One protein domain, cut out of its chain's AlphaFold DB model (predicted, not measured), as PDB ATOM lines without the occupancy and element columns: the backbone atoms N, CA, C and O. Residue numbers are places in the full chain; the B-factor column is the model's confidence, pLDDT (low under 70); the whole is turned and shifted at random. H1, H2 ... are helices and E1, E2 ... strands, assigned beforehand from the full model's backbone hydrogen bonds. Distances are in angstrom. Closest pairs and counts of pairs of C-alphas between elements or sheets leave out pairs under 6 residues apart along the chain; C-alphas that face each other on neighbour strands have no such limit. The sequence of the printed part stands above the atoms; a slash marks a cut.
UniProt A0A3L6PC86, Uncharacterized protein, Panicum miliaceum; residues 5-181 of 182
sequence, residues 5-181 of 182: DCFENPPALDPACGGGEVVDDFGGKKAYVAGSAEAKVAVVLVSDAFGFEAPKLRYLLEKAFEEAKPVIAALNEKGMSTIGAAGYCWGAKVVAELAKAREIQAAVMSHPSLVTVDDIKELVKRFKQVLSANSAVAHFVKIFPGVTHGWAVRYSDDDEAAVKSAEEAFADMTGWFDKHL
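What this domain is: This is residues 5 to 181 of the 182 residues of an uncharacterized protein of Panicum miliaceum (UniProt A0A3L6PC86). A small sheet, E3 E4 E5, forms the middle of a three-layer body, with H1 and H2 over one face and H4 over the other. The hairpin E1 E2 and helix H3 lie away from this sheet, on opposite sides of the body. The printed part has 177 residues, of mixed class, with four named helices and five named strands in the order E1 E2 E3 H1 E4 H2 E5 H3 H4. The three-strand sheet is parallel; the whole is compact, with a radius of gyration of the C-alphas of 16.6 A and spans of 43 by 40 by 37 A.

How they stand to each other: E1, residues 20 to 23, and E2, residues 31 to 34, form an antiparallel hairpin, with N 21 and O 33 within hydrogen-bond range at 2.9 A. E3, residues 41 to 46, is apart from both. Its parallel neighbour is E4, residues 82 to 88, with N 44 and O 84 at 2.9 A; E4 also pairs parallel with E5, residues 106 to 110, with N 87 and O 108 at 2.8 A. H1, residues 57 to 77, is on this sheet at a height of 9.8 A. H2, residues 91 to 101, is on the same face at 8.0 A; it touches H1 at a steep tilt of 65 degrees, closest at the C-alphas of Phe 65 and Val 94, 5.6 A, and of H1 residues 61 to 65 alone take part. E3, H1, E4 and E4, H2, E5 are strand-helix-strand units, parallel neighbours joined through a helix, with right-handed crossovers. H3, residues 117 to 132, is not on the sheet and touches no helix. H4, residues 160 to 180, is on the opposite face at 10.5 A, closest to E5 at the C-alphas of His 180 and Ala 106, 6.1 A. Every O i to N i+4 pair is within hydrogen-bond range in H2, H3 and H4, and 15 of 17 in H1.

Where its parts are: E1 begins at C-alpha 20 (23.040, 84.458, 27.120). H1 is 30.8 A long, E4 20.4 A and H3 21.9 A. H4, 30.1 A, ends at C-alpha 180 (5.289, 97.765, 36.217).

The domain as a whole: The C-alphas farthest apart, of Glu 38 and Asp 118, are 44.7 A apart. The printed part has no cut; the link from H3 to H4, 27 residues, is long. pLDDT is under 70 at residues 5, 17 to 18, 49 to 56, 114 to 121 and 123.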
ATOM      1  N   ASP A   5      27.011  82.885  54.629       69.19
ATOM      2  CA  ASP A   5      25.841  82.482  53.839       69.19
ATOM      3  C   ASP A   5      25.798  83.081  52.415       69.19
ATOM      4  O   ASP A   5      25.226  82.483  51.510       69.19
ATOM      5  N   CYS A   6      26.424  84.242  52.158       72.12
ATOM      6  CA  CYS A   6      26.512  84.814  50.802       72.12
ATOM      7  C   CYS A   6      27.311  83.938  49.825       72.12
ATOM      8  O   CYS A   6      27.201  84.116  48.608       72.12
ATOM      9  N   PHE A   7      28.167  83.067  50.352       75.38
ATOM     10  CA  PHE A   7      29.097  82.238  49.593       75.38
ATOM     11  C   PHE A   7      28.707  80.759  49.598       75.38
ATOM     12  O   PHE A   7      29.372  79.958  48.942       75.38
ATOM     13  N   GLU A   8      27.645  80.401  50.315       77.94
ATOM     14  CA  GLU A   8      27.124  79.040  50.371       77.94
ATOM     15  C   GLU A   8      26.147  78.782  49.218       77.94
ATOM     16  O   GLU A   8      25.640  79.720  48.602       77.94
ATOM     17  N   ASN A   9      25.941  77.502  48.895       83.62
ATOM     18  CA  ASN A   9      24.939  77.011  47.938       83.62
ATOM     19  C   ASN A   9      24.857  77.845  46.645       83.62
ATOM     20  O   ASN A   9      23.888  78.580  46.427       83.62
ATOM     21  N   PRO A  10      25.895  77.822  45.785       80.38
ATOM     22  CA  PRO A  10      25.805  78.519  44.515       80.38
ATOM     23  C   PRO A  10      24.608  78.017  43.700       80.38
ATOM     24  O   PRO A  10      24.367  76.811  43.719       80.38
ATOM     25  N   PRO A  11      23.889  78.908  42.981       74.00
ATOM     26  CA  PRO A  11      22.734  78.502  42.198       74.00
ATOM     27  C   PRO A  11      23.105  77.343  41.283       74.00
ATOM     28  O   PRO A  11      24.128  77.406  40.587       74.00
ATOM     29  N   ALA A  12      22.271  76.308  41.273       74.88
ATOM     30  CA  ALA A  12      22.382  75.257  40.281       74.88
ATOM     31  C   ALA A  12      22.226  75.869  38.881       74.88
ATOM     32  O   ALA A  12      21.357  76.709  38.636       74.88
ATOM     33  N   LEU A  13      23.096  75.461  37.955       72.50
ATOM     34  CA  LEU A  13      22.935  75.821  36.553       72.50
ATOM     35  C   LEU A  13      21.733  75.057  36.006       72.50
ATOM     36  O   LEU A  13      21.796  73.840  35.846       72.50
ATOM     37  N   ASP A  14      20.658  75.776  35.711       71.31
ATOM     38  CA  ASP A  14      19.506  75.208  35.026       71.31
ATOM     39  C   ASP A  14      19.712  75.328  33.502       71.31
ATOM     40  O   ASP A  14      19.766  76.443  32.977       71.31
ATOM     41  N   PRO A  15      19.846  74.207  32.766       71.50
ATOM     42  CA  PRO A  15      19.999  74.222  31.313       71.50
ATOM     43  C   PRO A  15      18.757  74.742  30.566       71.50
ATOM     44  O   PRO A  15      18.845  74.991  29.362       71.50
ATOM     45  N   ALA A  16      17.613  74.901  31.240       73.06
ATOM     46  CA  ALA A  16      16.417  75.542  30.701       73.06
ATOM     47  C   ALA A  16      16.443  77.077  30.829       73.06
ATOM     48  O   ALA A  16      15.683  77.752  30.127       73.06
ATOM     49  N   CYS A  17      17.332  77.646  31.655       64.94
ATOM     50  CA  CYS A  17      17.635  79.074  31.625       64.94
ATOM     51  C   CYS A  17      18.230  79.386  30.253       64.94
ATOM     52  O   CYS A  17      19.349  78.974  29.954       64.94
ATOM     53  N   GLY A  18      17.453  80.047  29.391       67.06
ATOM     54  CA  GLY A  18      17.832  80.328  28.008       67.06
ATOM     55  C   GLY A  18      19.247  80.902  27.859       67.06
ATOM     56  O   GLY A  18      19.824  81.464  28.787       67.06
ATOM     57  N   GLY A  19      19.813  80.763  26.661       79.38
ATOM     58  CA  GLY A  19      21.167  81.231  26.383       79.38
ATOM     59  C   GLY A  19      21.354  82.729  26.645       79.38
ATOM     60  O   GLY A  19      20.445  83.541  26.467       79.38
ATOM     61  N   GLY A  20      22.573  83.085  27.026       86.44
ATOM     62  CA  GLY A  20      23.040  84.458  27.120       86.44
ATOM     63  C   GLY A  20      24.508  84.526  26.734       86.44
ATOM     64  O   GLY A  20      25.188  83.500  26.636       86.44
ATOM     65  N   GLU A  21      24.996  85.732  26.508       91.50
ATOM     66  CA  GLU A  21      26.364  85.976  26.082       91.50
ATOM     67  C   GLU A  21      27.077  86.936  27.023       91.50
ATOM     68  O   GLU A  21      26.483  87.813  27.655       91.50
ATOM     69  N   VAL A  22      28.388  86.754  27.116       93.00
ATOM     70  CA  VAL A  22      29.257  87.710  27.782       93.00
ATOM     71  C   VAL A  22      29.632  88.780  26.766       93.00
ATOM     72  O   VAL A  22      30.316  88.497  25.786       93.00
ATOM     73  N   VAL A  23      29.208  90.009  27.027       93.31
ATOM     74  CA  VAL A  23      29.566  91.196  26.255       93.31
ATOM     75  C   VAL A  23      30.697  91.905  26.993       93.31
ATOM     76  O   VAL A  23      30.521  92.336  28.133       93.31
ATOM     77  N   ASP A  24      31.874  92.008  26.374       94.25
ATOM     78  CA  ASP A  24      33.043  92.631  27.015       94.25
ATOM     79  C   ASP A  24      32.901  94.152  27.185       94.25
ATOM     80  O   ASP A  24      33.485  94.717  28.110       94.25
ATOM     81  N   ASP A  25      32.093  94.794  26.338       93.69
ATOM     82  CA  ASP A  25      31.793  96.224  26.412       93.69
ATOM     83  C   ASP A  25      30.291  96.496  26.243       93.69
ATOM     84  O   ASP A  25      29.744  96.538  25.139       93.69
ATOM     85  N   PHE A  26      29.619  96.672  27.375       93.06
ATOM     86  CA  PHE A  26      28.242  97.113  27.489       93.06
ATOM     87  C   PHE A  26      28.210  98.400  28.321       93.06
ATOM     88  O   PHE A  26      28.178  98.369  29.552       93.06
ATOM     89  N   GLY A  27      28.302  99.551  27.651       92.31
ATOM     90  CA  GLY A  27      28.450 100.839  28.334       92.31
ATOM     91  C   GLY A  27      29.782 100.949  29.089       92.31
ATOM     92  O   GLY A  27      29.830 101.448  30.209       92.31
ATOM     93  N   GLY A  28      30.874 100.420  28.538       92.44
ATOM     94  CA  GLY A  28      32.188 100.396  29.184       92.44
ATOM     95  C   GLY A  28      32.313  99.367  30.311       92.44
ATOM     96  O   GLY A  28      33.265  99.428  31.096       92.44
ATOM     97  N   LYS A  29      31.350  98.447  30.438       90.69
ATOM     98  CA  LYS A  29      31.338  97.380  31.445       90.69
ATOM     99  C   LYS A  29      31.206  96.020  30.787       90.69
ATOM    100  O   LYS A  29      30.401  95.834  29.886       90.69
ATOM    101  N   LYS A  30      31.940  95.046  31.315       92.56
ATOM    102  CA  LYS A  30      31.697  93.646  30.994       92.56
ATOM    103  C   LYS A  30      30.360  93.224  31.599       92.56
ATOM    104  O   LYS A  30      30.162  93.391  32.804       92.56
ATOM    105  N   ALA A  31      29.466  92.681  30.786       91.50
ATOM    106  CA  ALA A  31      28.126  92.287  31.198       91.50
ATOM    107  C   ALA A  31      27.775  90.895  30.668       91.50
ATOM    108  O   ALA A  31      28.251  90.479  29.615       91.50
ATOM    109  N   TYR A  32      26.923  90.184  31.399       91.06
ATOM    110  CA  TYR A  32      26.229  89.014  30.876       91.06
ATOM    111  C   TYR A  32      24.832  89.447  30.446       91.06
ATOM    112  O   TYR A  32      24.091  90.012  31.253       91.06
ATOM    113  N   VAL A  33      24.495  89.224  29.182       92.19
ATOM    114  CA  VAL A  33      23.227  89.651  28.587       92.19
ATOM    115  C   VAL A  33      22.461  88.415  28.140       92.19
ATOM    116  O   VAL A  33      22.997  87.563  27.437       92.19
ATOM    117  N   ALA A  34      21.198  88.328  28.544       91.44
ATOM    118  CA  ALA A  34      20.275  87.275  28.140       91.44
ATOM    119  C   ALA A  34      18.916  87.891  27.783       91.44
ATOM    120  O   ALA A  34      18.541  88.934  28.322       91.44
ATOM    121  N   GLY A  35      18.180  87.238  26.881       88.75
ATOM    122  CA  GLY A  35      16.869  87.690  26.410       88.75
ATOM    123  C   GLY A  35      16.812  87.944  24.902       88.75
ATOM    124  O   GLY A  35      17.772  87.719  24.171       88.75
ATOM    125  N   SER A  36      15.646  88.386  24.426       87.62
ATOM    126  CA  SER A  36      15.414  88.653  23.003       87.62
ATOM    127  C   SER A  36      16.073  89.960  22.555       87.62
ATOM    128  O   SER A  36      15.939  90.983  23.224       87.62
ATOM    129  N   ALA A  37      16.689  89.964  21.368       85.00
ATOM    130  CA  ALA A  37      17.186  91.185  20.725       85.00
ATOM    131  C   ALA A  37      16.061  92.180  20.362       85.00
ATOM    132  O   ALA A  37      16.322  93.360  20.143       85.00
ATOM    133  N   GLU A  38      14.811  91.713  20.311       88.56
ATOM    134  CA  GLU A  38      13.625  92.531  20.036       88.56
ATOM    135  C   GLU A  38      12.971  93.084  21.310       88.56
ATOM    136  O   GLU A  38      11.955  93.783  21.232       88.56
ATOM    137  N   ALA A  39      13.525  92.769  22.487       91.31
ATOM    138  CA  ALA A  39      12.983  93.227  23.755       91.31
ATOM    139  C   ALA A  39      12.879  94.760  23.798       91.31
ATOM    140  O   ALA A  39      13.718  95.491  23.270       91.31
ATOM    141  N   LYS A  40      11.814  95.245  24.437       93.75
ATOM    142  CA  LYS A  40      11.617  96.665  24.766       93.75
ATOM    143  C   LYS A  40      11.782  96.943  26.254       93.75
ATOM    144  O   LYS A  40      11.940  98.088  26.654       93.75
ATOM    145  N   VAL A  41      11.794  95.888  27.056       95.25
ATOM    146  CA  VAL A  41      11.968  95.947  28.498       95.25
ATOM    147  C   VAL A  41      13.301  95.309  28.847       95.25
ATOM    148  O   VAL A  41      13.618  94.230  28.342       95.25
ATOM    149  N   ALA A  42      14.050  95.942  29.744       95.81
ATOM    150  CA  ALA A  42      15.254  95.365  30.322       95.81
ATOM    151  C   ALA A  42      15.201  95.374  31.851       95.81
ATOM    152  O   ALA A  42      14.618  96.265  32.465       95.81
ATOM    153  N   VAL A  43      15.858  94.395  32.471       96.25
ATOM    154  CA  VAL A  43      16.085  94.363  33.919       96.25
ATOM    155  C   VAL A  43      17.584  94.281  34.170       96.25
ATOM    156  O   VAL A  43      18.246  93.359  33.701       96.25
ATOM    157  N   VAL A  44      18.121  95.238  34.926       95.44
ATOM    158  CA  VAL A  44      19.516  95.215  35.378       95.44
ATOM    159  C   VAL A  44      19.599  94.464  36.704       95.44
ATOM    160  O   VAL A  44      18.979  94.857  37.694       95.44
ATOM    161  N   LEU A  45      20.383  93.389  36.739       93.12
ATOM    162  CA  LEU A  45      20.668  92.659  37.972       93.12
ATOM    163  C   LEU A  45      21.914  93.241  38.637       93.12
ATOM    164  O   LEU A  45      23.003  93.209  38.068       93.12
ATOM    165  N   VAL A  46      21.759  93.751  39.858       89.38
ATOM    166  CA  VAL A  46      22.871  94.253  40.669       89.38
ATOM    167  C   VAL A  46      23.133  93.267  41.803       89.38
ATOM    168  O   VAL A  46      22.407  93.223  42.803       89.38
ATOM    169  N   SER A  47      24.165  92.444  41.630       81.56
ATOM    170  CA  SER A  47      24.650  91.513  42.651       81.56
ATOM    171  C   SER A  47      25.652  92.178  43.605       81.56
ATOM    172  O   SER A  47      25.984  93.353  43.462       81.56
ATOM    173  N   ASP A  48      26.114  91.427  44.605       71.94
ATOM    174  CA  ASP A  48      27.008  91.919  45.658       71.94
ATOM    175  C   ASP A  48      28.295  92.576  45.112       71.94
ATOM    176  O   ASP A  48      28.868  92.119  44.120       71.94
ATOM    177  N   ALA A  49      28.762  93.629  45.788       57.78
ATOM    178  CA  ALA A  49      30.034  94.283  45.499       57.78
ATOM    179  C   ALA A  49      31.080  93.803  46.512       57.78
ATOM    180  O   ALA A  49      31.062  94.186  47.682       57.78
ATOM    181  N   PHE A  50      32.004  92.953  46.061       53.16
ATOM    182  CA  PHE A  50      33.090  92.437  46.895       53.16
ATOM    183  C   PHE A  50      34.092  93.539  47.295       53.16
ATOM    184  O   PHE A  50      34.432  94.400  46.486       53.16
ATOM    185  N   GLY A  51      34.621  93.470  48.529       50.69
ATOM    186  CA  GLY A  51      35.770  94.284  48.978       50.69
ATOM    187  C   GLY A  51      35.511  95.246  50.149       50.69
ATOM    188  O   GLY A  51      35.830  96.431  50.068       50.69
ATOM    189  N   PHE A  52      34.931  94.757  51.250       56.75
ATOM    190  CA  PHE A  52      34.512  95.590  52.383       56.75
ATOM    191  C   PHE A  52      35.650  95.978  53.345       56.75
ATOM    192  O   PHE A  52      36.141  95.140  54.094       56.75
ATOM    193  N   GLU A  53      35.934  97.279  53.446       52.47
ATOM    194  CA  GLU A  53      36.545  97.917  54.624       52.47
ATOM    195  C   GLU A  53      35.782  99.216  54.941       52.47
ATOM    196  O   GLU A  53      35.544 100.037  54.050       52.47
ATOM    197  N   ALA A  54      35.386  99.443  56.197       54.44
ATOM    198  CA  ALA A  54      34.892 100.756  56.630       54.44
ATOM    199  C   ALA A  54      36.105 101.702  56.735       54.44
ATOM    200  O   ALA A  54      37.046 101.348  57.444       54.44
ATOM    201  N   PRO A  55      36.150 102.843  56.006       55.62
ATOM    202  CA  PRO A  55      35.033 103.740  55.678       55.62
ATOM    203  C   PRO A  55      34.596 103.774  54.195       55.62
ATOM    204  O   PRO A  55      33.879 104.685  53.780       55.62
ATOM    205  N   LYS A  56      34.973 102.792  53.371       69.62
ATOM    206  CA  LYS A  56      34.757 102.820  51.910       69.62
ATOM    207  C   LYS A  56      33.295 102.624  51.474       69.62
ATOM    208  O   LYS A  56      33.012 102.765  50.297       69.62
ATOM    209  N   LEU A  57      32.349 102.338  52.375       75.00
ATOM    210  CA  LEU A  57      30.975 101.946  52.010       75.00
ATOM    211  C   LEU A  57      30.211 102.990  51.185       75.00
ATOM    212  O   LEU A  57      29.590 102.633  50.188       75.00
ATOM    213  N   ARG A  58      30.255 104.267  51.586       79.12
ATOM    214  CA  ARG A  58      29.582 105.342  50.839       79.12
ATOM    215  C   ARG A  58      30.239 105.567  49.483       79.12
ATOM    216  O   ARG A  58      29.545 105.622  48.480       79.12
ATOM    217  N   TYR A  59      31.568 105.618  49.464       83.06
ATOM    218  CA  TYR A  59      32.346 105.732  48.235       83.06
ATOM    219  C   TYR A  59      32.070 104.574  47.266       83.06
ATOM    220  O   TYR A  59      31.894 104.796  46.076       83.06
ATOM    221  N   LEU A  60      31.991 103.336  47.766       82.81
ATOM    222  CA  LEU A  60      31.669 102.161  46.959       82.81
ATOM    223  C   LEU A  60      30.247 102.240  46.403       82.81
ATOM    224  O   LEU A  60      30.052 101.905  45.242       82.81
ATOM    225  N   LEU A  61      29.277 102.708  47.197       85.62
ATOM    226  CA  LEU A  61      27.897 102.900  46.738       85.62
ATOM    227  C   LEU A  61      27.831 103.946  45.631       85.62
ATOM    228  O   LEU A  61      27.258 103.675  44.582       85.62
ATOM    229  N   GLU A  62      28.452 105.104  45.851       86.81
ATOM    230  CA  GLU A  62      28.547 106.169  44.852       86.81
ATOM    231  C   GLU A  62      29.229 105.646  43.583       86.81
ATOM    232  O   GLU A  62      28.703 105.820  42.490       86.81
ATOM    233  N   LYS A  63      30.332 104.902  43.717       88.56
ATOM    234  CA  LYS A  63      31.013 104.282  42.581       88.56
ATOM    235  C   LYS A  63      30.105 103.308  41.827       88.56
ATOM    236  O   LYS A  63      29.989 103.438  40.620       88.56
ATOM    237  N   ALA A  64      29.458 102.355  42.497       89.31
ATOM    238  CA  ALA A  64      28.603 101.376  41.821       89.31
ATOM    239  C   ALA A  64      27.373 102.023  41.170       89.31
ATOM    240  O   ALA A  64      26.953 101.604  40.096       89.31
ATOM    241  N   PHE A  65      26.821 103.063  41.796       91.19
ATOM    242  CA  PHE A  65      25.768 103.880  41.204       91.19
ATOM    243  C   PHE A  65      26.249 104.572  39.919       91.19
ATOM    244  O   PHE A  65      25.585 104.464  38.892       91.19
ATOM    245  N   GLU A  66      27.425 105.208  39.933       92.38
ATOM    246  CA  GLU A  66      28.014 105.804  38.723       92.38
ATOM    247  C   GLU A  66      28.367 104.752  37.662       92.38
ATOM    248  O   GLU A  66      28.230 105.008  36.472       92.38
ATOM    249  N   GLU A  67      28.773 103.547  38.064       90.56
ATOM    250  CA  GLU A  67      29.065 102.442  37.144       90.56
ATOM    251  C   GLU A  67      27.812 101.831  36.503       90.56
ATOM    252  O   GLU A  67      27.913 101.273  35.411       90.56
ATOM    253  N   ALA A  68      26.644 101.959  37.137       92.44
ATOM    254  CA  ALA A  68      25.373 101.499  36.586       92.44
ATOM    255  C   ALA A  68      24.823 102.441  35.499       92.44
ATOM    256  O   ALA A  68      24.144 101.981  34.580       92.44
ATOM    257  N   LYS A  69      25.132 103.746  35.551       93.00
ATOM    258  CA  LYS A  69      24.600 104.728  34.587       93.00
ATOM    259  C   LYS A  69      24.983 104.428  33.132       93.00
ATOM    260  O   LYS A  69      24.084 104.440  32.296       93.00
ATOM    261  N   PRO A  70      26.247 104.111  32.787       95.12
ATOM    262  CA  PRO A  70      26.601 103.729  31.421       95.12
ATOM    263  C   PRO A  70      25.875 102.476  30.920       95.12
ATOM    264  O   PRO A  70      25.530 102.403  29.745       95.12
ATOM    265  N   VAL A  71      25.593 101.512  31.803       95.06
ATOM    266  CA  VAL A  71      24.809 100.314  31.459       95.06
ATOM    267  C   VAL A  71      23.366 100.699  31.121       95.06
ATOM    268  O   VAL A  71      22.827 100.255  30.111       95.06
ATOM    269  N   ILE A  72      22.754 101.574  31.922       95.31
ATOM    270  CA  ILE A  72      21.401 102.097  31.673       95.31
ATOM    271  C   ILE A  72      21.362 102.921  30.378       95.31
ATOM    272  O   ILE A  72      20.450 102.757  29.569       95.31
ATOM    273  N   ALA A  73      22.377 103.753  30.128       95.12
ATOM    274  CA  ALA A  73      22.509 104.500  28.881       95.12
ATOM    275  C   ALA A  73      22.606 103.563  27.665       95.12
ATOM    276  O   ALA A  73      21.862 103.742  26.703       95.12
ATOM    277  N   ALA A  74      23.428 102.514  27.739       95.38
ATOM    278  CA  ALA A  74      23.553 101.521  26.673       95.38
ATOM    279  C   ALA A  74      22.239 100.758  26.410       95.38
ATOM    280  O   ALA A  74      21.927 100.441  25.262       95.38
ATOM    281  N   LEU A  75      21.435 100.489  27.447       95.44
ATOM    282  CA  LEU A  75      20.094  99.911  27.283       95.44
ATOM    283  C   LEU A  75      19.144 100.868  26.552       95.44
ATOM    284  O   LEU A  75      18.436 100.445  25.637       95.44
ATOM    285  N   ASN A  76      19.161 102.153  26.909       93.81
ATOM    286  CA  ASN A  76      18.367 103.174  26.223       93.81
ATOM    287  C   ASN A  76      18.782 103.318  24.748       93.81
ATOM    288  O   ASN A  76      17.923 103.355  23.870       93.81
ATOM    289  N   GLU A  77      20.085 103.329  24.452       94.31
ATOM    290  CA  GLU A  77      20.612 103.385  23.077       94.31
ATOM    291  C   GLU A  77      20.213 102.161  22.242       94.31
ATOM    292  O   GLU A  77      19.943 102.280  21.046       94.31
ATOM    293  N   LYS A  78      20.106 100.987  22.875       91.81
ATOM    294  CA  LYS A  78      19.587  99.757  22.253       91.81
ATOM    295  C   LYS A  78      18.063  99.753  22.078       91.81
ATOM    296  O   LYS A  78      17.518  98.797  21.532       91.81
ATOM    297  N   GLY A  79      17.375 100.821  22.479       93.50
ATOM    298  CA  GLY A  79      15.954 101.028  22.214       93.50
ATOM    299  C   GLY A  79      15.012 100.392  23.234       93.50
ATOM    300  O   GLY A  79      13.857 100.123  22.884       93.50
ATOM    301  N   MET A  80      15.483 100.154  24.463       94.94
ATOM    302  CA  MET A  80      14.616  99.784  25.586       94.94
ATOM    303  C   MET A  80      13.711 100.966  25.956       94.94
ATOM    304  O   MET A  80      14.180 102.091  26.111       94.94
ATOM    305  N   SER A  81      12.408 100.720  26.084       92.56
ATOM    306  CA  SER A  81      11.409 101.704  26.512       92.56
ATOM    307  C   SER A  81      11.322 101.821  28.028       92.56
ATOM    308  O   SER A  81      11.041 102.905  28.544       92.56
ATOM    309  N   THR A  82      11.548 100.720  28.747       95.25
ATOM    310  CA  THR A  82      11.518 100.686  30.212       95.25
ATOM    311  C   THR A  82      12.621  99.805  30.781       95.25
ATOM    312  O   THR A  82      13.001  98.780  30.210       95.25
ATOM    313  N   ILE A  83      13.160 100.232  31.924       97.12
ATOM    314  CA  ILE A  83      14.268  99.574  32.608       97.12
ATOM    315  C   ILE A  83      13.881  99.362  34.073       97.12
ATOM    316  O   ILE A  83      13.584 100.299  34.816       97.12
ATOM    317  N   GLY A  84      13.877  98.107  34.502       97.62
ATOM    318  CA  GLY A  84      13.827  97.743  35.912       97.62
ATOM    319  C   GLY A  84      15.212  97.437  36.461       97.62
ATOM    320  O   GLY A  84      16.161  97.207  35.710       97.62
ATOM    321  N   ALA A  85      15.327  97.361  37.783       97.44
ATOM    322  CA  ALA A  85      16.494  96.756  38.408       97.44
ATOM    323  C   ALA A  85      16.118  95.895  39.612       97.44
ATOM    324  O   ALA A  85      15.235  96.247  40.399       97.44
ATOM    325  N   ALA A  86      16.826  94.777  39.765       96.38
ATOM    326  CA  ALA A  86      16.748  93.916  40.936       96.38
ATOM    327  C   ALA A  86      18.102  93.898  41.648       96.38
ATOM    328  O   ALA A  86      19.141  93.653  41.034       96.38
ATOM    329  N   GLY A  87      18.087  94.188  42.945       93.31
ATOM    330  CA  GLY A  87      19.279  94.298  43.773       93.31
ATOM    331  C   GLY A  87      19.285  93.247  44.871       93.31
ATOM    332  O   GLY A  87      18.350  93.179  45.669       93.31
ATOM    333  N   TYR A  88      20.366  92.476  44.952       89.62
ATOM    334  CA  TYR A  88      20.556  91.430  45.957       89.62
ATOM    335  C   TYR A  88      21.654  91.831  46.940       89.62
ATOM    336  O   TYR A  88      22.694  92.353  46.530       89.62
ATOM    337  N   CYS A  89      21.460  91.565  48.236       87.19
ATOM    338  CA  CYS A  89      22.465  91.860  49.267       87.19
ATOM    339  C   CYS A  89      22.857  93.354  49.253       87.19
ATOM    340  O   CYS A  89      22.045  94.227  49.572       87.19
ATOM    341  N   TRP A  90      24.098  93.689  48.900       85.00
ATOM    342  CA  TRP A  90      24.547  95.070  48.795       85.00
ATOM    343  C   TRP A  90      23.954  95.793  47.579       85.00
ATOM    344  O   TRP A  90      23.641  96.981  47.676       85.00
ATOM    345  N   GLY A  91      23.698  95.070  46.484       88.25
ATOM    346  CA  GLY A  91      23.105  95.612  45.261       88.25
ATOM    347  C   GLY A  91      21.727  96.241  45.472       88.25
ATOM    348  O   GLY A  91      21.358  97.168  44.757       88.25
ATOM    349  N   ALA A  92      21.004  95.847  46.527       89.69
ATOM    350  CA  ALA A  92      19.767  96.508  46.944       89.69
ATOM    351  C   ALA A  92      19.956  98.017  47.205       89.69
ATOM    352  O   ALA A  92      19.084  98.816  46.873       89.69
ATOM    353  N   LYS A  93      21.107  98.435  47.752       87.50
ATOM    354  CA  LYS A  93      21.402  99.858  48.002       87.50
ATOM    355  C   LYS A  93      21.613 100.630  46.702       87.50
ATOM    356  O   LYS A  93      21.159 101.763  46.590       87.50
ATOM    357  N   VAL A  94      22.266 100.008  45.719       90.19
ATOM    358  CA  VAL A  94      22.460 100.600  44.388       90.19
ATOM    359  C   VAL A  94      21.111 100.783  43.703       90.19
ATOM    360  O   VAL A  94      20.812 101.874  43.231       90.19
ATOM    361  N   VAL A  95      20.260  99.755  43.727       93.31
ATOM    362  CA  VAL A  95      18.904  99.822  43.162       93.31
ATOM    363  C   VAL A  95      18.051 100.897  43.843       93.31
ATOM    364  O   VAL A  95      17.314 101.605  43.160       93.31
ATOM    365  N   ALA A  96      18.190 101.091  45.157       90.38
ATOM    366  CA  ALA A  96      17.525 102.187  45.858       90.38
ATOM    367  C   ALA A  96      17.976 103.574  45.353       90.38
ATOM    368  O   ALA A  96      17.131 104.441  45.124       90.38
ATOM    369  N   GLU A  97      19.281 103.790  45.146       90.81
ATOM    370  CA  GLU A  97      19.788 105.058  44.597       90.81
ATOM    371  C   GLU A  97      19.395 105.248  43.121       90.81
ATOM    372  O   GLU A  97      19.001 106.352  42.749       90.81
ATOM    373  N   LEU A  98      19.378 104.187  42.304       93.69
ATOM    374  CA  LEU A  98      18.864 104.230  40.926       93.69
ATOM    375  C   LEU A  98      17.386 104.639  40.876       93.69
ATOM    376  O   LEU A  98      17.008 105.522  40.105       93.69
ATOM    377  N   ALA A  99      16.549 104.052  41.737       91.81
ATOM    378  CA  ALA A  99      15.130 104.394  41.826       91.81
ATOM    379  C   ALA A  99      14.922 105.853  42.263       91.81
ATOM    380  O   ALA A  99      14.113 106.581  41.688       91.81
ATOM    381  N   LYS A 100      15.692 106.311  43.256       89.06
ATOM    382  CA  LYS A 100      15.663 107.694  43.750       89.06
ATOM    383  C   LYS A 100      16.115 108.701  42.690       89.06
ATOM    384  O   LYS A 100      15.531 109.780  42.599       89.06
ATOM    385  N   ALA A 101      17.117 108.343  41.888       91.88
ATOM    386  CA  ALA A 101      17.595 109.134  40.758       91.88
ATOM    387  C   ALA A 101      16.668 109.067  39.530       91.88
ATOM    388  O   ALA A 101      16.858 109.839  38.596       91.88
ATOM    389  N   ARG A 102      15.629 108.215  39.561       92.00
ATOM    390  CA  ARG A 102      14.675 107.980  38.460       92.00
ATOM    391  C   ARG A 102      15.332 107.413  37.198       92.00
ATOM    392  O   ARG A 102      14.833 107.631  36.100       92.00
ATOM    393  N   GLU A 103      16.413 106.660  37.373       94.75
ATOM    394  CA  GLU A 103      17.106 105.952  36.287       94.75
ATOM    395  C   GLU A 103      16.365 104.664  35.873       94.75
ATOM    396  O   GLU A 103      16.620 104.107  34.810       94.75
ATOM    397  N   ILE A 104      15.445 104.183  36.722       95.62
ATOM    398  CA  ILE A 104      14.660 102.954  36.533       95.62
ATOM    399  C   ILE A 104      13.184 103.175  36.881       95.62
ATOM    400  O   ILE A 104      12.849 103.979  37.755       95.62
ATOM    401  N   GLN A 105      12.296 102.427  36.225       95.12
ATOM    402  CA  GLN A 105      10.841 102.503  36.399       95.12
ATOM    403  C   GLN A 105      10.322 101.555  37.485       95.12
ATOM    404  O   GLN A 105       9.321 101.856  38.136       95.12
ATOM    405  N   ALA A 106      10.996 100.424  37.702       96.12
ATOM    406  CA  ALA A 106      10.639  99.455  38.732       96.12
ATOM    407  C   ALA A 106      11.888  98.953  39.460       96.12
ATOM    408  O   ALA A 106      12.907  98.651  38.842       96.12
ATOM    409  N   ALA A 107      11.793  98.839  40.783       95.75
ATOM    410  CA  ALA A 107      12.880  98.393  41.643       95.75
ATOM    411  C   ALA A 107      12.442  97.192  42.482       95.75
ATOM    412  O   ALA A 107      11.359  97.216  43.069       95.75
ATOM    413  N   VAL A 108      13.306  96.184  42.581       95.81
ATOM    414  CA  VAL A 108      13.171  95.061  43.518       95.81
ATOM    415  C   VAL A 108      14.435  94.972  44.363       95.81
ATOM    416  O   VAL A 108      15.550  95.076  43.856       95.81
ATOM    417  N   MET A 109      14.269  94.809  45.673       92.50
ATOM    418  CA  MET A 109      15.370  94.704  46.629       92.50
ATOM    419  C   MET A 109      15.180  93.453  47.479       92.50
ATOM    420  O   MET A 109      14.240  93.384  48.271       92.50
ATOM    421  N   SER A 110      16.100  92.503  47.351       90.81
ATOM    422  CA  SER A 110      16.044  91.218  48.045       90.81
ATOM    423  C   SER A 110      17.172  91.111  49.065       90.81
ATOM    424  O   SER A 110      18.338  91.370  48.755       90.81
ATOM    425  N   HIS A 111      16.798  90.757  50.302       85.50
ATOM    426  CA  HIS A 111      17.687  90.529  51.453       85.50
ATOM    427  C   HIS A 111      18.853  91.541  51.570       85.50
ATOM    428  O   HIS A 111      20.022  91.159  51.487       85.50
ATOM    429  N   PRO A 112      18.582  92.847  51.751       81.25
ATOM    430  CA  PRO A 112      19.639  93.851  51.847       81.25
ATOM    431  C   PRO A 112      20.640  93.537  52.971       81.25
ATOM    432  O   PRO A 112      20.270  93.019  54.021       81.25
ATOM    433  N   SER A 113      21.920  93.848  52.760       74.56
ATOM    434  CA  SER A 113      22.981  93.618  53.757       74.56
ATOM    435  C   SER A 113      23.103  94.737  54.796       74.56
ATOM    436  O   SER A 113      22.709  95.878  54.539       74.56
ATOM    437  N   LEU A 114      23.753  94.435  55.930       67.19
ATOM    438  CA  LEU A 114      24.038  95.372  57.033       67.19
ATOM    439  C   LEU A 114      22.779  95.951  57.702       67.19
ATOM    440  O   LEU A 114      22.751  97.116  58.088       67.19
ATOM    441  N   VAL A 115      21.749  95.119  57.827       63.84
ATOM    442  CA  VAL A 115      20.556  95.373  58.638       63.84
ATOM    443  C   VAL A 115      20.397  94.205  59.611       63.84
ATOM    444  O   VAL A 115      20.527  93.050  59.206       63.84
ATOM    445  N   THR A 116      20.182  94.473  60.898       62.81
ATOM    446  CA  THR A 116      19.827  93.419  61.866       62.81
ATOM    447  C   THR A 116      18.349  93.042  61.733       62.81
ATOM    448  O   THR A 116      17.582  93.760  61.102       62.81
ATOM    449  N   VAL A 117      17.902  91.928  62.326       63.56
ATOM    450  CA  VAL A 117      16.472  91.545  62.308       63.56
ATOM    451  C   VAL A 117      15.590  92.616  62.956       63.56
ATOM    452  O   VAL A 117      14.492  92.898  62.467       63.56
ATOM    453  N   ASP A 118      16.072  93.240  64.030       66.56
ATOM    454  CA  ASP A 118      15.354  94.321  64.702       66.56
ATOM    455  C   ASP A 118      15.373  95.602  63.861       66.56
ATOM    456  O   ASP A 118      14.318  96.222  63.683       66.56
ATOM    457  N   ASP A 119      16.509  95.915  63.220       65.94
ATOM    458  CA  ASP A 119      16.560  96.979  62.214       65.94
ATOM    459  C   ASP A 119      15.577  96.693  61.086       65.94
ATOM    460  O   ASP A 119      14.855  97.594  60.702       65.94
ATOM    461  N   ILE A 120      15.480  95.463  60.570       66.06
ATOM    462  CA  ILE A 120      14.554  95.106  59.489       66.06
ATOM    463  C   ILE A 120      13.117  95.371  59.927       66.06
ATOM    464  O   ILE A 120      12.371  95.965  59.161       66.06
ATOM    465  N   LYS A 121      12.698  94.987  61.137       69.62
ATOM    466  CA  LYS A 121      11.314  95.225  61.588       69.62
ATOM    467  C   LYS A 121      10.988  96.717  61.660       69.62
ATOM    468  O   LYS A 121       9.948  97.141  61.146       69.62
ATOM    469  N   GLU A 122      11.865  97.521  62.256       73.75
ATOM    470  CA  GLU A 122      11.661  98.970  62.328       73.75
ATOM    471  C   GLU A 122      11.812  99.658  60.970       73.75
ATOM    472  O   GLU A 122      11.006 100.515  60.612       73.75
ATOM    473  N   LEU A 123      12.820  99.279  60.193       69.69
ATOM    474  CA  LEU A 123      13.139  99.835  58.885       69.69
ATOM    475  C   LEU A 123      12.059  99.484  57.869       69.69
ATOM    476  O   LEU A 123      11.619 100.364  57.140       69.69
ATOM    477  N   VAL A 124      11.551  98.249  57.865       71.62
ATOM    478  CA  VAL A 124      10.394  97.846  57.052       71.62
ATOM    479  C   VAL A 124       9.171  98.660  57.445       71.62
ATOM    480  O   VAL A 124       8.446  99.119  56.564       71.62
ATOM    481  N   LYS A 125       8.937  98.899  58.742       76.81
ATOM    482  CA  LYS A 125       7.838  99.767  59.185       76.81
ATOM    483  C   LYS A 125       8.018 101.198  58.671       76.81
ATOM    484  O   LYS A 125       7.069 101.755  58.124       76.81
ATOM    485  N   ARG A 126       9.220 101.770  58.788       74.94
ATOM    486  CA  ARG A 126       9.540 103.120  58.292       74.94
ATOM    487  C   ARG A 126       9.424 103.203  56.770       74.94
ATOM    488  O   ARG A 126       8.818 104.142  56.272       74.94
ATOM    489  N   PHE A 127       9.918 102.215  56.027       74.69
ATOM    490  CA  PHE A 127       9.773 102.155  54.573       74.69
ATOM    491  C   PHE A 127       8.315 102.035  54.161       74.69
ATOM    492  O   PHE A 127       7.879 102.804  53.312       74.69
ATOM    493  N   LYS A 128       7.530 101.158  54.801       77.38
ATOM    494  CA  LYS A 128       6.081 101.092  54.567       77.38
ATOM    495  C   LYS A 128       5.430 102.451  54.798       77.38
ATOM    496  O   LYS A 128       4.670 102.886  53.948       77.38
ATOM    497  N   GLN A 129       5.759 103.145  55.887       82.06
ATOM    498  CA  GLN A 129       5.225 104.481  56.170       82.06
ATOM    499  C   GLN A 129       5.622 105.517  55.109       82.06
ATOM    500  O   GLN A 129       4.753 106.219  54.604       82.06
ATOM    501  N   VAL A 130       6.904 105.594  54.743       79.69
ATOM    502  CA  VAL A 130       7.412 106.539  53.733       79.69
ATOM    503  C   VAL A 130       6.784 106.279  52.365       79.69
ATOM    504  O   VAL A 130       6.356 107.216  51.698       79.69
ATOM    505  N   LEU A 131       6.695 105.015  51.956       78.25
ATOM    506  CA  LEU A 131       6.105 104.634  50.678       78.25
ATOM    507  C   LEU A 131       4.584 104.833  50.687       78.25
ATOM    508  O   LEU A 131       4.030 105.351  49.725       78.25
ATOM    509  N   SER A 132       3.906 104.525  51.799       81.31
ATOM    510  CA  SER A 132       2.459 104.754  51.953       81.31
ATOM    511  C   SER A 132       2.092 106.237  51.978       81.31
ATOM    512  O   SER A 132       0.991 106.597  51.570       81.31
ATOM    513  N   ALA A 133       3.007 107.107  52.415       85.50
ATOM    514  CA  ALA A 133       2.833 108.556  52.338       85.50
ATOM    515  C   ALA A 133       2.838 109.082  50.888       85.50
ATOM    516  O   ALA A 133       2.406 110.209  50.650       85.50
ATOM    517  N   ASN A 134       3.294 108.278  49.923       81.56
ATOM    518  CA  ASN A 134       3.279 108.601  48.504       81.56
ATOM    519  C   ASN A 134       2.476 107.558  47.714       81.56
ATOM    520  O   ASN A 134       3.029 106.653  47.090       81.56
ATOM    521  N   SER A 135       1.152 107.722  47.697       79.12
ATOM    522  CA  SER A 135       0.232 106.819  46.992       79.12
ATOM    523  C   SER A 135       0.420 106.780  45.469       79.12
ATOM    524  O   SER A 135      -0.109 105.878  44.823       79.12
ATOM    525  N   ALA A 136       1.181 107.715  44.888       83.69
ATOM    526  CA  ALA A 136       1.520 107.701  43.466       83.69
ATOM    527  C   ALA A 136       2.597 106.659  43.119       83.69
ATOM    528  O   ALA A 136       2.765 106.324  41.947       83.69
ATOM    529  N   VAL A 137       3.324 106.141  44.115       83.81
ATOM    530  CA  VAL A 137       4.344 105.108  43.927       83.81
ATOM    531  C   VAL A 137       3.786 103.776  44.409       83.81
ATOM    532  O   VAL A 137       3.590 103.547  45.606       83.81
ATOM    533  N   ALA A 138       3.543 102.874  43.460       90.94
ATOM    534  CA  ALA A 138       3.226 101.495  43.788       90.94
ATOM    535  C   ALA A 138       4.374 100.897  44.610       90.94
ATOM    536  O   ALA A 138       5.547 101.078  44.282       90.94
ATOM    537  N   HIS A 139       4.040 100.156  45.660       90.94
ATOM    538  CA  HIS A 139       5.024  99.483  46.495       90.94
ATOM    539  C   HIS A 139       4.399  98.303  47.235       90.94
ATOM    540  O   HIS A 139       3.197  98.284  47.503       90.94
ATOM    541  N   PHE A 140       5.235  97.353  47.642       90.00
ATOM    542  CA  PHE A 140       4.903  96.386  48.679       90.00
ATOM    543  C   PHE A 140       6.174  95.971  49.423       90.00
ATOM    544  O   PHE A 140       7.284  96.143  48.927       90.00
ATOM    545  N   VAL A 141       6.010  95.454  50.643       86.88
ATOM    546  CA  VAL A 141       7.117  94.889  51.423       86.88
ATOM    547  C   VAL A 141       6.641  93.625  52.124       86.88
ATOM    548  O   VAL A 141       5.642  93.658  52.858       86.88
ATOM    549  N   LYS A 142       7.396  92.544  51.933       88.75
ATOM    550  CA  LYS A 142       7.128  91.204  52.449       88.75
ATOM    551  C   LYS A 142       8.291  90.729  53.314       88.75
ATOM    552  O   LYS A 142       9.448  90.981  52.994       88.75
ATOM    553  N   ILE A 143       7.967  90.093  54.436       87.12
ATOM    554  CA  ILE A 143       8.945  89.511  55.358       87.12
ATOM    555  C   ILE A 143       8.816  87.999  55.241       87.12
ATOM    556  O   ILE A 143       7.721  87.473  55.423       87.12
ATOM    557  N   PHE A 144       9.934  87.331  54.976       89.06
ATOM    558  CA  PHE A 144      10.040  85.878  54.948       89.06
ATOM    559  C   PHE A 144      10.651  85.431  56.283       89.06
ATOM    560  O   PHE A 144      11.819  85.724  56.540       89.06
ATOM    561  N   PRO A 145       9.871  84.852  57.210       87.12
ATOM    562  CA  PRO A 145      10.398  84.420  58.498       87.12
ATOM    563  C   PRO A 145      11.263  83.163  58.339       87.12
ATOM    564  O   PRO A 145      10.933  82.280  57.559       87.12
ATOM    565  N   GLY A 146      12.342  83.063  59.119       86.06
ATOM    566  CA  GLY A 146      13.174  81.853  59.194       86.06
ATOM    567  C   GLY A 146      14.229  81.700  58.095       86.06
ATOM    568  O   GLY A 146      15.038  80.787  58.180       86.06
ATOM    569  N   VAL A 147      14.271  82.600  57.113       86.94
ATOM    570  CA  VAL A 147      15.281  82.571  56.046       86.94
ATOM    571  C   VAL A 147      16.615  83.181  56.496       86.94
ATOM    572  O   VAL A 147      16.645  84.170  57.239       86.94
ATOM    573  N   THR A 148      17.726  82.609  56.030       84.88
ATOM    574  CA  THR A 148      19.094  83.117  56.244       84.88
ATOM    575  C   THR A 148      19.416  84.267  55.296       84.88
ATOM    576  O   THR A 148      18.611  84.620  54.443       84.88
ATOM    577  N   HIS A 149      20.575  84.913  55.415       84.81
ATOM    578  CA  HIS A 149      20.965  85.917  54.424       84.81
ATOM    579  C   HIS A 149      21.305  85.253  53.075       84.81
ATOM    580  O   HIS A 149      21.825  84.149  53.047       84.81
ATOM    581  N   GLY A 150      21.009  85.910  51.948       84.94
ATOM    582  CA  GLY A 150      21.255  85.341  50.611       84.94
ATOM    583  C   GLY A 150      20.199  84.343  50.116       84.94
ATOM    584  O   GLY A 150      20.229  83.971  48.947       84.94
ATOM    585  N   TRP A 151      19.218  83.985  50.950       88.69
ATOM    586  CA  TRP A 151      18.183  82.979  50.679       88.69
ATOM    587  C   TRP A 151      17.426  83.107  49.352       88.69
ATOM    588  O   TRP A 151      16.938  82.109  48.853       88.69
ATOM    589  N   ALA A 152      17.309  84.299  48.756       90.19
ATOM    590  CA  ALA A 152      16.577  84.451  47.494       90.19
ATOM    591  C   ALA A 152      17.349  83.894  46.285       90.19
ATOM    592  O   ALA A 152      16.767  83.711  45.223       90.19
ATOM    593  N   VAL A 153      18.660  83.666  46.429       88.31
ATOM    594  CA  VAL A 153      19.548  83.198  45.349       88.31
ATOM    595  C   VAL A 153      20.588  82.160  45.802       88.31
ATOM    596  O   VAL A 153      21.288  81.617  44.958       88.31
ATOM    597  N   ARG A 154      20.740  81.911  47.109       87.56
ATOM    598  CA  ARG A 154      21.742  81.010  47.719       87.56
ATOM    599  C   ARG A 154      21.119  80.055  48.751       87.56
ATOM    600  O   ARG A 154      21.720  79.752  49.779       87.56
ATOM    601  N   TYR A 155      19.871  79.651  48.533       87.88
ATOM    602  CA  TYR A 155      19.204  78.668  49.389       87.88
ATOM    603  C   TYR A 155      19.781  77.262  49.165       87.88
ATOM    604  O   TYR A 155      20.364  76.983  48.122       87.88
ATOM    605  N   SER A 156      19.640  76.389  50.163       88.12
ATOM    606  CA  SER A 156      19.939  74.963  50.014       88.12
ATOM    607  C   SER A 156      18.713  74.252  49.448       88.12
ATOM    608  O   SER A 156      17.617  74.433  49.976       88.12
ATOM    609  N   ASP A 157      18.901  73.424  48.419       88.50
ATOM    610  CA  ASP A 157      17.831  72.587  47.853       88.50
ATOM    611  C   ASP A 157      17.326  71.519  48.843       88.50
ATOM    612  O   ASP A 157      16.216  71.011  48.695       88.50
ATOM    613  N   ASP A 158      18.110  71.212  49.882       91.06
ATOM    614  CA  ASP A 158      17.734  70.279  50.951       91.06
ATOM    615  C   ASP A 158      16.838  70.933  52.025       91.06
ATOM    616  O   ASP A 158      16.297  70.245  52.893       91.06
ATOM    617  N   ASP A 159      16.670  72.261  51.991       90.44
ATOM    618  CA  ASP A 159      15.778  73.010  52.879       90.44
ATOM    619  C   ASP A 159      14.509  73.429  52.125       90.44
ATOM    620  O   ASP A 159      14.431  74.502  51.521       90.44
ATOM    621  N   GLU A 160      13.474  72.590  52.202       92.88
ATOM    622  CA  GLU A 160      12.179  72.823  51.546       92.88
ATOM    623  C   GLU A 160      11.555  74.188  51.898       92.88
ATOM    624  O   GLU A 160      10.863  74.797  51.073       92.88
ATOM    625  N   ALA A 161      11.780  74.696  53.115       92.75
ATOM    626  CA  ALA A 161      11.243  75.987  53.534       92.75
ATOM    627  C   ALA A 161      11.999  77.150  52.877       92.75
ATOM    628  O   ALA A 161      11.376  78.150  52.489       92.75
ATOM    629  N   ALA A 162      13.319  77.019  52.721       90.12
ATOM    630  CA  ALA A 162      14.140  77.982  51.999       90.12
ATOM    631  C   ALA A 162      13.822  77.976  50.496       90.12
ATOM    632  O   ALA A 162      13.611  79.057  49.940       90.12
ATOM    633  N   VAL A 163      13.686  76.795  49.877       92.00
ATOM    634  CA  VAL A 163      13.282  76.633  48.464       92.00
ATOM    635  C   VAL A 163      11.951  77.334  48.211       92.00
ATOM    636  O   VAL A 163      11.871  78.247  47.390       92.00
ATOM    637  N   LYS A 164      10.917  76.996  48.991       95.25
ATOM    638  CA  LYS A 164       9.586  77.595  48.842       95.25
ATOM    639  C   LYS A 164       9.619  79.115  48.991       95.25
ATOM    640  O   LYS A 164       8.948  79.826  48.245       95.25
ATOM    641  N   SER A 165      10.389  79.616  49.956       95.44
ATOM    642  CA  SER A 165      10.543  81.057  50.148       95.44
ATOM    643  C   SER A 165      11.186  81.697  48.919       95.44
ATOM    644  O   SER A 165      10.671  82.700  48.426       95.44
ATOM    645  N   ALA A 166      12.282  81.127  48.411       93.12
ATOM    646  CA  ALA A 166      13.016  81.641  47.260       93.12
ATOM    647  C   ALA A 166      12.176  81.648  45.976       93.12
ATOM    648  O   ALA A 166      12.154  82.661  45.275       93.12
ATOM    649  N   GLU A 167      11.429  80.577  45.709       94.06
ATOM    650  CA  GLU A 167      10.484  80.499  44.588       94.06
ATOM    651  C   GLU A 167       9.396  81.571  44.692       94.06
ATOM    652  O   GLU A 167       9.102  82.270  43.720       94.06
ATOM    653  N   GLU A 168       8.827  81.755  45.885       96.44
ATOM    654  CA  GLU A 168       7.817  82.780  46.140       96.44
ATOM    655  C   GLU A 168       8.382  84.197  45.941       96.44
ATOM    656  O   GLU A 168       7.719  85.055  45.360       96.44
ATOM    657  N   ALA A 169       9.626  84.448  46.352       95.38
ATOM    658  CA  ALA A 169      10.295  85.731  46.145       95.38
ATOM    659  C   ALA A 169      10.635  86.001  44.678       95.38
ATOM    660  O   ALA A 169      10.530  87.141  44.218       95.38
ATOM    661  N   PHE A 170      11.029  84.963  43.940       94.44
ATOM    662  CA  PHE A 170      11.244  85.048  42.503       94.44
ATOM    663  C   PHE A 170       9.932  85.360  41.774       94.44
ATOM    664  O   PHE A 170       9.901  86.282  40.960       94.44
ATOM    665  N   ALA A 171       8.839  84.678  42.127       96.50
ATOM    666  CA  ALA A 171       7.509  84.939  41.577       96.50
ATOM    667  C   ALA A 171       6.998  86.354  41.907       96.50
ATOM    668  O   ALA A 171       6.438  87.032  41.044       96.50
ATOM    669  N   ASP A 172       7.227  86.835  43.132       97.06
ATOM    670  CA  ASP A 172       6.906  88.212  43.522       97.06
ATOM    671  C   ASP A 172       7.700  89.231  42.680       97.06
ATOM    672  O   ASP A 172       7.149  90.248  42.251       97.06
ATOM    673  N   MET A 173       8.988  88.970  42.424       96.06
ATOM    674  CA  MET A 173       9.854  89.828  41.608       96.06
ATOM    675  C   MET A 173       9.414  89.867  40.141       96.06
ATOM    676  O   MET A 173       9.296  90.955  39.573       96.06
ATOM    677  N   THR A 174       9.186  88.713  39.513       95.06
ATOM    678  CA  THR A 174       8.770  88.655  38.103       95.06
ATOM    679  C   THR A 174       7.388  89.267  37.923       95.06
ATOM    680  O   THR A 174       7.225  90.150  37.085       95.06
ATOM    681  N   GLY A 175       6.428  88.928  38.789       96.75
ATOM    682  CA  GLY A 175       5.090  89.520  38.764       96.75
ATOM    683  C   GLY A 175       5.096  91.036  38.993       96.75
ATOM    684  O   GLY A 175       4.276  91.761  38.422       96.75
ATOM    685  N   TRP A 176       6.038  91.548  39.793       96.81
ATOM    686  CA  TRP A 176       6.250  92.987  39.943       96.81
ATOM    687  C   TRP A 176       6.728  93.637  38.643       96.81
ATOM    688  O   TRP A 176       6.164  94.653  38.225       96.81
ATOM    689  N   PHE A 177       7.732  93.058  37.982       96.38
ATOM    690  CA  PHE A 177       8.232  93.581  36.714       96.38
ATOM    691  C   PHE A 177       7.196  93.479  35.593       96.38
ATOM    692  O   PHE A 177       6.972  94.485  34.930       96.38
ATOM    693  N   ASP A 178       6.478  92.366  35.459       94.81
ATOM    694  CA  ASP A 178       5.405  92.199  34.463       94.81
ATOM    695  C   ASP A 178       4.307  93.262  34.599       94.81
ATOM    696  O   ASP A 178       3.702  93.715  33.625       94.81
ATOM    697  N   LYS A 179       4.027  93.682  35.835       94.94
ATOM    698  CA  LYS A 179       3.009  94.692  36.116       94.94
ATOM    699  C   LYS A 179       3.492  96.118  35.844       94.94
ATOM    700  O   LYS A 179       2.681  96.969  35.460       94.94
ATOM    701  N   HIS A 180       4.764  96.400  36.119       94.38
ATOM    702  CA  HIS A 180       5.289  97.765  36.217       94.38
ATOM    703  C   HIS A 180       6.260  98.162  35.103       94.38
ATOM    704  O   HIS A 180       6.478  99.357  34.908       94.38
ATOM    705  N   LEU A 181       6.788  97.203  34.351       93.31
ATOM    706  CA  LEU A 181       7.551  97.439  33.135       93.31
ATOM    707  C   LEU A 181       6.659  97.116  31.933       93.31
ATOM    708  O   LEU A 181       6.048  96.052  31.870       93.31
TER     709      LEU A 181